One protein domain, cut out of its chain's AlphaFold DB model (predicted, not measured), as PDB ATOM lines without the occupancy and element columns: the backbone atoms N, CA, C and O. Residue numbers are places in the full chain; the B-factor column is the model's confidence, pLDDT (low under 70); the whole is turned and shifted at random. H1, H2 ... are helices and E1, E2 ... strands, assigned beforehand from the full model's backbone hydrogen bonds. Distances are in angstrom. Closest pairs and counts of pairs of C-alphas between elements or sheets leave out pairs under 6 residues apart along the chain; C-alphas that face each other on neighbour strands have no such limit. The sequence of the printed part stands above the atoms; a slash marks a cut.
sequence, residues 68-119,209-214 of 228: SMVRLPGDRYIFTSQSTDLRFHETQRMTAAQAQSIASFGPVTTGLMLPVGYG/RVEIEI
ATOM      1  N   SER A  68     182.454 176.850 205.346       93.81
ATOM      2  CA  SER A  68     182.662 175.751 206.288       93.81
ATOM      3  C   SER A  68     182.409 174.415 205.584       93.81
ATOM      4  O   SER A  68     181.603 174.352 204.658       93.81
ATOM      5  N   MET A  69     183.108 173.354 205.991       95.25
ATOM      6  CA  MET A  69     182.910 172.007 205.452       95.25
ATOM      7  C   MET A  69     182.806 171.007 206.597       95.25
ATOM      8  O   MET A  69     183.677 170.951 207.467       95.25
ATOM      9  N   VAL A  70     181.768 170.176 206.560       95.69
ATOM     10  CA  VAL A  70     181.558 169.076 207.502       95.69
ATOM     11  C   VAL A  70     181.414 167.771 206.728       95.69
ATOM     12  O   VAL A  70     180.665 167.694 205.756       95.69
ATOM     13  N   ARG A  71     182.118 166.725 207.175       94.38
ATOM     14  CA  ARG A  71     181.921 165.357 206.681       94.38
ATOM     15  C   ARG A  71     180.891 164.643 207.553       94.38
ATOM     16  O   ARG A  71     181.030 164.603 208.773       94.38
ATOM     17  N   LEU A  72     179.894 164.048 206.914       93.94
ATOM     18  CA  LEU A  72     178.859 163.225 207.527       93.94
ATOM     19  C   LEU A  72     179.085 161.730 207.221       93.94
ATOM     20  O   LEU A  72     179.824 161.386 206.295       93.94
ATOM     21  N   PRO A  73     178.432 160.813 207.966       93.06
ATOM     22  CA  PRO A  73     178.434 159.391 207.635       93.06
ATOM     23  C   PRO A  73     177.894 159.114 206.225       93.06
ATOM     24  O   PRO A  73     176.952 159.779 205.776       93.06
ATOM     25  N   GLY A  74     178.457 158.091 205.572       89.81
ATOM     26  CA  GLY A  74     178.074 157.666 204.219       89.81
ATOM     27  C   GLY A  74     178.726 158.476 203.094       89.81
ATOM     28  O   GLY A  74     178.081 158.692 202.079       89.81
ATOM     29  N   ASP A  75     179.959 158.963 203.292       92.00
ATOM     30  CA  ASP A  75     180.712 159.762 202.304       92.00
ATOM     31  C   ASP A  75     179.942 160.984 201.783       92.00
ATOM     32  O   ASP A  75     179.985 161.344 200.604       92.00
ATOM     33  N   ARG A  76     179.243 161.632 202.719       95.25
ATOM     34  CA  ARG A  76     178.516 162.878 202.505       95.25
ATOM     35  C   ARG A  76     179.309 164.055 203.041       95.25
ATOM     36  O   ARG A  76     179.886 163.987 204.128       95.25
ATOM     37  N   TYR A  77     179.300 165.146 202.296       96.19
ATOM     38  CA  TYR A  77     180.013 166.373 202.616       96.19
ATOM     39  C   TYR A  77     179.042 167.537 202.492       96.19
ATOM     40  O   TYR A  77     178.388 167.679 201.462       96.19
ATOM     41  N   ILE A  78     178.949 168.358 203.535       96.50
ATOM     42  CA  ILE A  78     178.147 169.579 203.525       96.50
ATOM     43  C   ILE A  78     179.094 170.767 203.555       96.50
ATOM     44  O   ILE A  78     179.896 170.903 204.481       96.50
ATOM     45  N   PHE A  79     178.963 171.629 202.556       96.12
ATOM     46  CA  PHE A  79     179.612 172.929 202.491       96.12
ATOM     47  C   PHE A  79     178.589 173.997 202.838       96.12
ATOM     48  O   PHE A  79     177.483 173.972 202.295       96.12
ATOM     49  N   THR A  80     178.941 174.933 203.715       94.62
ATOM     50  CA  THR A  80     178.020 175.997 204.123       94.62
ATOM     51  C   THR A  80     178.636 177.383 204.032       94.62
ATOM     52  O   THR A  80     179.839 177.562 204.241       94.62
ATOM     53  N   SER A  81     177.804 178.372 203.704       92.25
ATOM     54  CA  SER A  81     178.187 179.782 203.646       92.25
ATOM     55  C   SER A  81     177.004 180.699 203.946       92.25
ATOM     56  O   SER A  81     175.853 180.383 203.658       92.25
ATOM     57  N   GLN A  82     177.316 181.883 204.472       86.00
ATOM     58  CA  GLN A  82     176.365 182.989 204.650       86.00
ATOM     59  C   GLN A  82     176.061 183.730 203.337       86.00
ATOM     60  O   GLN A  82     175.196 184.599 203.294       86.00
ATOM     61  N   SER A  83     176.804 183.441 202.266       82.81
ATOM     62  CA  SER A  83     176.517 183.976 200.939       82.81
ATOM     63  C   SER A  83     175.515 183.080 200.221       82.81
ATOM     64  O   SER A  83     175.736 181.874 200.101       82.81
ATOM     65  N   THR A  84     174.467 183.693 199.671       77.81
ATOM     66  CA  THR A  84     173.452 183.007 198.862       77.81
ATOM     67  C   THR A  84     173.993 182.460 197.541       77.81
ATOM     68  O   THR A  84     173.338 181.652 196.897       77.81
ATOM     69  N   ASP A  85     175.200 182.873 197.154       80.94
ATOM     70  CA  ASP A  85     175.844 182.544 195.883       80.94
ATOM     71  C   ASP A  85     176.709 181.266 195.930       80.94
ATOM     72  O   ASP A  85     177.321 180.891 194.928       80.94
ATOM     73  N   LEU A  86     176.801 180.602 197.092       89.19
ATOM     74  CA  LEU A  86     177.544 179.346 197.222       89.19
ATOM     75  C   LEU A  86     176.901 178.262 196.348       89.19
ATOM     76  O   LEU A  86     175.726 177.940 196.518       89.19
ATOM     77  N   ARG A  87     177.682 177.663 195.451       89.44
ATOM     78  CA  ARG A  87     177.186 176.666 194.498       89.44
ATOM     79  C   ARG A  87     178.223 175.597 194.185       89.44
ATOM     80  O   ARG A  87     179.433 175.817 194.287       89.44
ATOM     81  N   PHE A  88     177.731 174.430 193.786       90.75
ATOM     82  CA  PHE A  88     178.544 173.459 193.065       90.75
ATOM     83  C   PHE A  88     178.810 173.998 191.658       90.75
ATOM     84  O   PHE A  88     177.930 174.611 191.057       90.75
ATOM     85  N   HIS A  89     180.029 173.820 191.159       86.31
ATOM     86  CA  HIS A  89     180.359 174.192 189.788       86.31
ATOM     87  C   HIS A  89     180.106 172.976 188.884       86.31
ATOM     88  O   HIS A  89     178.987 172.487 188.777       86.31
ATOM     89  N   GLU A  90     181.152 172.444 188.272       85.12
ATOM     90  CA  GLU A  90     181.115 171.246 187.448       85.12
ATOM     91  C   GLU A  90     182.176 170.262 187.936       85.12
ATOM     92  O   GLU A  90     183.209 170.652 188.485       85.12
ATOM     93  N   THR A  91     181.940 168.968 187.723       90.31
ATOM     94  CA  THR A  91     182.970 167.968 188.011       90.31
ATOM     95  C   THR A  91     184.101 168.126 187.007       90.31
ATOM     96  O   THR A  91     183.882 168.022 185.802       90.31
ATOM     97  N   GLN A  92     185.324 168.312 187.494       89.81
ATOM     98  CA  GLN A  92     186.490 168.480 186.632       89.81
ATOM     99  C   GLN A  92     187.452 167.314 186.790       89.81
ATOM    100  O   GLN A  92     187.730 166.848 187.895       89.81
ATOM    101  N   ARG A  93     188.010 166.841 185.674       91.12
ATOM    102  CA  ARG A  93     189.095 165.865 185.724       91.12
ATOM    103  C   ARG A  93     190.370 166.555 186.190       91.12
ATOM    104  O   ARG A  93     190.785 167.559 185.618       91.12
ATOM    105  N   MET A  94     191.029 165.969 187.181       91.06
ATOM    106  CA  MET A  94     192.351 166.418 187.598       91.06
ATOM    107  C   MET A  94     193.370 166.188 186.488       91.06
ATOM    108  O   MET A  94     193.436 165.104 185.894       91.06
ATOM    109  N   THR A  95     194.215 167.187 186.255       89.44
ATOM    110  CA  THR A  95     195.433 167.005 185.461       89.44
ATOM    111  C   THR A  95     196.366 166.003 186.151       89.44
ATOM    112  O   THR A  95     196.304 165.813 187.366       89.44
ATOM    113  N   ALA A  96     197.271 165.377 185.392       86.56
ATOM    114  CA  ALA A  96     198.248 164.445 185.961       86.56
ATOM    115  C   ALA A  96     199.109 165.104 187.055       86.56
ATOM    116  O   ALA A  96     199.349 164.495 188.094       86.56
ATOM    117  N   ALA A  97     199.501 166.368 186.862       87.50
ATOM    118  CA  ALA A  97     200.272 167.128 187.842       87.50
ATOM    119  C   ALA A  97     199.494 167.360 189.151       87.50
ATOM    120  O   ALA A  97     200.046 167.179 190.233       87.50
ATOM    121  N   GLN A  98     198.204 167.710 189.068       90.25
ATOM    122  CA  GLN A  98     197.347 167.852 190.252       90.25
ATOM    123  C   GLN A  98     197.085 166.507 190.938       90.25
ATOM    124  O   GLN A  98     196.983 166.446 192.156       90.25
ATOM    125  N   ALA A  99     196.946 165.421 190.175       88.75
ATOM    126  CA  ALA A  99     196.729 164.095 190.743       88.75
ATOM    127  C   ALA A  99     197.955 163.626 191.542       88.75
ATOM    128  O   ALA A  99     197.819 163.147 192.664       88.75
ATOM    129  N   GLN A 100     199.156 163.838 190.998       87.25
ATOM    130  CA  GLN A 100     200.424 163.467 191.631       87.25
ATOM    131  C   GLN A 100     200.722 164.239 192.924       87.25
ATOM    132  O   GLN A 100     201.517 163.764 193.731       87.25
ATOM    133  N   SER A 101     200.099 165.402 193.142       87.44
ATOM    134  CA  SER A 101     200.266 166.173 194.379       87.44
ATOM    135  C   SER A 101     199.336 165.734 195.516       87.44
ATOM    136  O   SER A 101     199.488 166.217 196.639       87.44
ATOM    137  N   ILE A 102     198.389 164.817 195.270       87.69
ATOM    138  CA  ILE A 102     197.510 164.297 196.322       87.69
ATOM    139  C   ILE A 102     198.291 163.345 197.230       87.69
ATOM    140  O   ILE A 102     198.786 162.305 196.794       87.69
ATOM    141  N   ALA A 103     198.313 163.656 198.527       86.25
ATOM    142  CA  ALA A 103     198.770 162.726 199.550       86.25
ATOM    143  C   ALA A 103     197.818 161.520 199.627       86.25
ATOM    144  O   ALA A 103     196.658 161.650 200.016       86.25
ATOM    145  N   SER A 104     198.312 160.344 199.244       88.31
ATOM    146  CA  SER A 104     197.557 159.088 199.237       88.31
ATOM    147  C   SER A 104     198.456 157.911 199.626       88.31
ATOM    148  O   SER A 104     199.674 158.044 199.714       88.31
ATOM    149  N   PHE A 105     197.855 156.742 199.857       86.50
ATOM    150  CA  PHE A 105     198.557 155.506 200.230       86.50
ATOM    151  C   PHE A 105     199.333 154.855 199.067       86.50
ATOM    152  O   PHE A 105     200.041 153.872 199.271       86.50
ATOM    153  N   GLY A 106     199.203 155.381 197.849       88.56
ATOM    154  CA  GLY A 106     199.905 154.912 196.659       88.56
ATOM    155  C   GLY A 106     199.862 155.942 195.526       88.56
ATOM    156  O   GLY A 106     199.247 157.000 195.688       88.56
ATOM    157  N   PRO A 107     200.505 155.654 194.378       86.00
ATOM    158  CA  PRO A 107     200.535 156.571 193.244       86.00
ATOM    159  C   PRO A 107     199.128 156.883 192.726       86.00
ATOM    160  O   PRO A 107     198.378 155.985 192.341       86.00
ATOM    161  N   VAL A 108     198.782 158.168 192.682       88.31
ATOM    162  CA  VAL A 108     197.506 158.645 192.142       88.31
ATOM    163  C   VAL A 108     197.686 158.955 190.658       88.31
ATOM    164  O   VAL A 108     198.492 159.802 190.279       88.31
ATOM    165  N   THR A 109     196.943 158.258 189.799       86.69
ATOM    166  CA  THR A 109     197.036 158.421 188.337       86.69
ATOM    167  C   THR A 109     196.104 159.508 187.804       86.69
ATOM    168  O   THR A 109     196.426 160.188 186.832       86.69
ATOM    169  N   THR A 110     194.935 159.674 188.422       90.06
ATOM    170  CA  THR A 110     193.935 160.689 188.082       90.06
ATOM    171  C   THR A 110     192.932 160.830 189.231       90.06
ATOM    172  O   THR A 110     192.946 160.042 190.176       90.06
ATOM    173  N   GLY A 111     192.050 161.820 189.140       88.88
ATOM    174  CA  GLY A 111     190.990 162.060 190.109       88.88
ATOM    175  C   GLY A 111     189.905 162.958 189.528       88.88
ATOM    176  O   GLY A 111     190.085 163.562 188.465       88.88
ATOM    177  N   LEU A 112     188.781 163.034 190.232       91.38
ATOM    178  CA  LEU A 112     187.719 164.000 189.973       91.38
ATOM    179  C   LEU A 112     187.786 165.089 191.043       91.38
ATOM    180  O   LEU A 112     187.845 164.782 192.233       91.38
ATOM    181  N   MET A 113     187.772 166.347 190.619       92.19
ATOM    182  CA  MET A 113     187.533 167.489 191.493       92.19
ATOM    183  C   MET A 113     186.044 167.792 191.507       92.19
ATOM    184  O   MET A 113     185.391 167.769 190.463       92.19
ATOM    185  N   LEU A 114     185.540 168.109 192.694       93.44
ATOM    186  CA  LEU A 114     184.165 168.525 192.938       93.44
ATOM    187  C   LEU A 114     184.213 169.952 193.506       93.44
ATOM    188  O   LEU A 114     184.185 170.121 194.727       93.44
ATOM    189  N   PRO A 115     184.409 170.981 192.659       91.38
ATOM    190  CA  PRO A 115     184.617 172.342 193.119       91.38
ATOM    191  C   PRO A 115     183.320 172.904 193.698       91.38
ATOM    192  O   PRO A 115     182.263 172.871 193.061       91.38
ATOM    193  N   VAL A 116     183.429 173.460 194.900       91.69
ATOM    194  CA  VAL A 116     182.381 174.254 195.538       91.69
ATOM    195  C   VAL A 116     182.921 175.663 195.702       91.69
ATOM    196  O   VAL A 116     184.009 175.860 196.247       91.69
ATOM    197  N   GLY A 117     182.179 176.637 195.195       89.75
ATOM    198  CA  GLY A 117     182.652 178.004 195.085       89.75
ATOM    199  C   GLY A 117     181.516 178.996 194.916       89.75
ATOM    200  O   GLY A 117     180.391 178.762 195.356       89.75
ATOM    201  N   TYR A 118     181.851 180.127 194.310       86.44
ATOM    202  CA  TYR A 118     180.947 181.247 194.097       86.44
ATOM    203  C   TYR A 118     180.872 181.574 192.614       86.44
ATOM    204  O   TYR A 118     181.847 181.386 191.877       86.44
ATOM    205  N   GLY A 119     179.717 182.081 192.199       78.12
ATOM    206  CA  GLY A 119     179.495 182.539 190.843       78.12
ATOM    207  C   GLY A 119     180.096 183.920 190.590       78.12
ATOM    208  O   GLY A 119     180.658 184.590 191.463       78.12
ATOM    209  N   ARG A 209     173.659 175.886 201.519       93.88
ATOM    210  CA  ARG A 209     174.290 174.583 201.715       93.88
ATOM    211  C   ARG A 209     174.422 173.855 200.390       93.88
ATOM    212  O   ARG A 209     173.454 173.745 199.646       93.88
ATOM    213  N   VAL A 210     175.613 173.326 200.141       94.75
ATOM    214  CA  VAL A 210     175.885 172.411 199.033       94.75
ATOM    215  C   VAL A 210     176.219 171.057 199.643       94.75
ATOM    216  O   VAL A 210     177.205 170.934 200.372       94.75
ATOM    217  N   GLU A 211     175.380 170.055 199.384       96.12
ATOM    218  CA  GLU A 211     175.602 168.677 199.824       96.12
ATOM    219  C   GLU A 211     176.114 167.827 198.659       96.12
ATOM    220  O   GLU A 211     175.556 167.844 197.565       96.12
ATOM    221  N   ILE A 212     177.189 167.079 198.907       95.88
ATOM    222  CA  ILE A 212     177.797 166.155 197.951       95.88
ATOM    223  C   ILE A 212     177.829 164.765 198.584       95.88
ATOM    224  O   ILE A 212     178.454 164.574 199.628       95.88
ATOM    225  N   GLU A 213     177.193 163.788 197.936       95.50
ATOM    226  CA  GLU A 213     177.265 162.366 198.289       95.50
ATOM    227  C   GLU A 213     178.106 161.616 197.249       95.50
ATOM    228  O   GLU A 213     177.808 161.651 196.053       95.50
ATOM    229  N   ILE A 214     179.145 160.907 197.697       94.12
ATOM    230  CA  ILE A 214     180.044 160.163 196.808       94.12
ATOM    231  C   ILE A 214     179.789 158.662 196.950       94.12
ATOM    232  O   ILE A 214     179.970 158.081 198.015       94.12
TER     233      ILE A 214
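What this domain is: This is residues 68 to 119 and 209 to 214 of the 228 residues of an uncharacterized protein of Blastomonas sp. CACIA14H2 (UniProt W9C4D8). A small antiparallel sheet of three strands, E1, E2 and E5, stands next to a short strand pair, E3 and E4, and from that pair a long two-run arm of mostly unnamed chain leads away to a far loop with the one short helix, H1. The arm, residues 89 to 115, makes the length of the domain, and its two runs are tied to each other by a short antiparallel pairing of residues 92 to 93 with 112 to 113. The printed part has 58 residues, with five named strands and one named helix in the order E1, E2, E3, H1, E4, E5; the larger sheet has the order E1, E2, E5. The class is mostly strand, though under half of the residues are in named elements. The whole is loose, with a radius of gyration of the C-alphas of 13.3 A, and only just flat, with spans of 37 by 28 by 15 A.

Where its parts are: In the larger sheet, E2 is residues 76 to 81, 16.9 A from first to last C-alpha, E1 is residues 68 to 72, 13.1 A, and E5 is residues 209 to 213, 13.0 A. E1 begins at C-alpha 68 at (182.662, 175.751, 206.288), and E5 ends at C-alpha 213 at (177.265, 162.366, 198.289). E3, residues 86 to 88, and E4, residues 116 to 118, are 7.3 A each. H1, residues 96 to 100, is 6.2 A long and begins at C-alpha 96 at (198.248, 164.445, 185.961).

How they stand to each other: E2 is the inner strand of the larger sheet, and E1 and E5 are its edge strands. E1 and E2 form a hairpin, antiparallel at 159 degrees, with N 70 and O 78 2.9 A apart, within hydrogen-bond range. E2 and E5 are antiparallel at 165 degrees, with N 79 and O 210 2.9 A apart, within range. E3 and E4 are antiparallel at 134 degrees, with N 87 and O 117 2.9 A apart, within range. Between the two sheets, the closest C-alphas of E3 and E5 are those of Arg 87 and Val 210, 6.4 A apart. The closest C-alphas of E4 and E2 are those of Val 116 and Phe 79, 7.6 A apart. E1 is apart from E3 and from E4. H1 is not on the larger sheet, and it is apart from E1, E2 and E5. In H1 every O i to N i+4 pair is within hydrogen-bond range.

The domain as a whole: The two C-alphas farthest apart are those of Thr 84 and Gly 106, at 38.7 A. Residues 120 to 208 are not printed, and C-alphas 119 and 209 are 14.4 A apart across this cut. Of the links that are printed whole, E1 to E2 and E2 to E3 are tight, E3 to H1 is short, and H1 to E4, residues 101 to 115, is long. The mean pLDDT of the printed part is 90.1, and no printed residue is under 70.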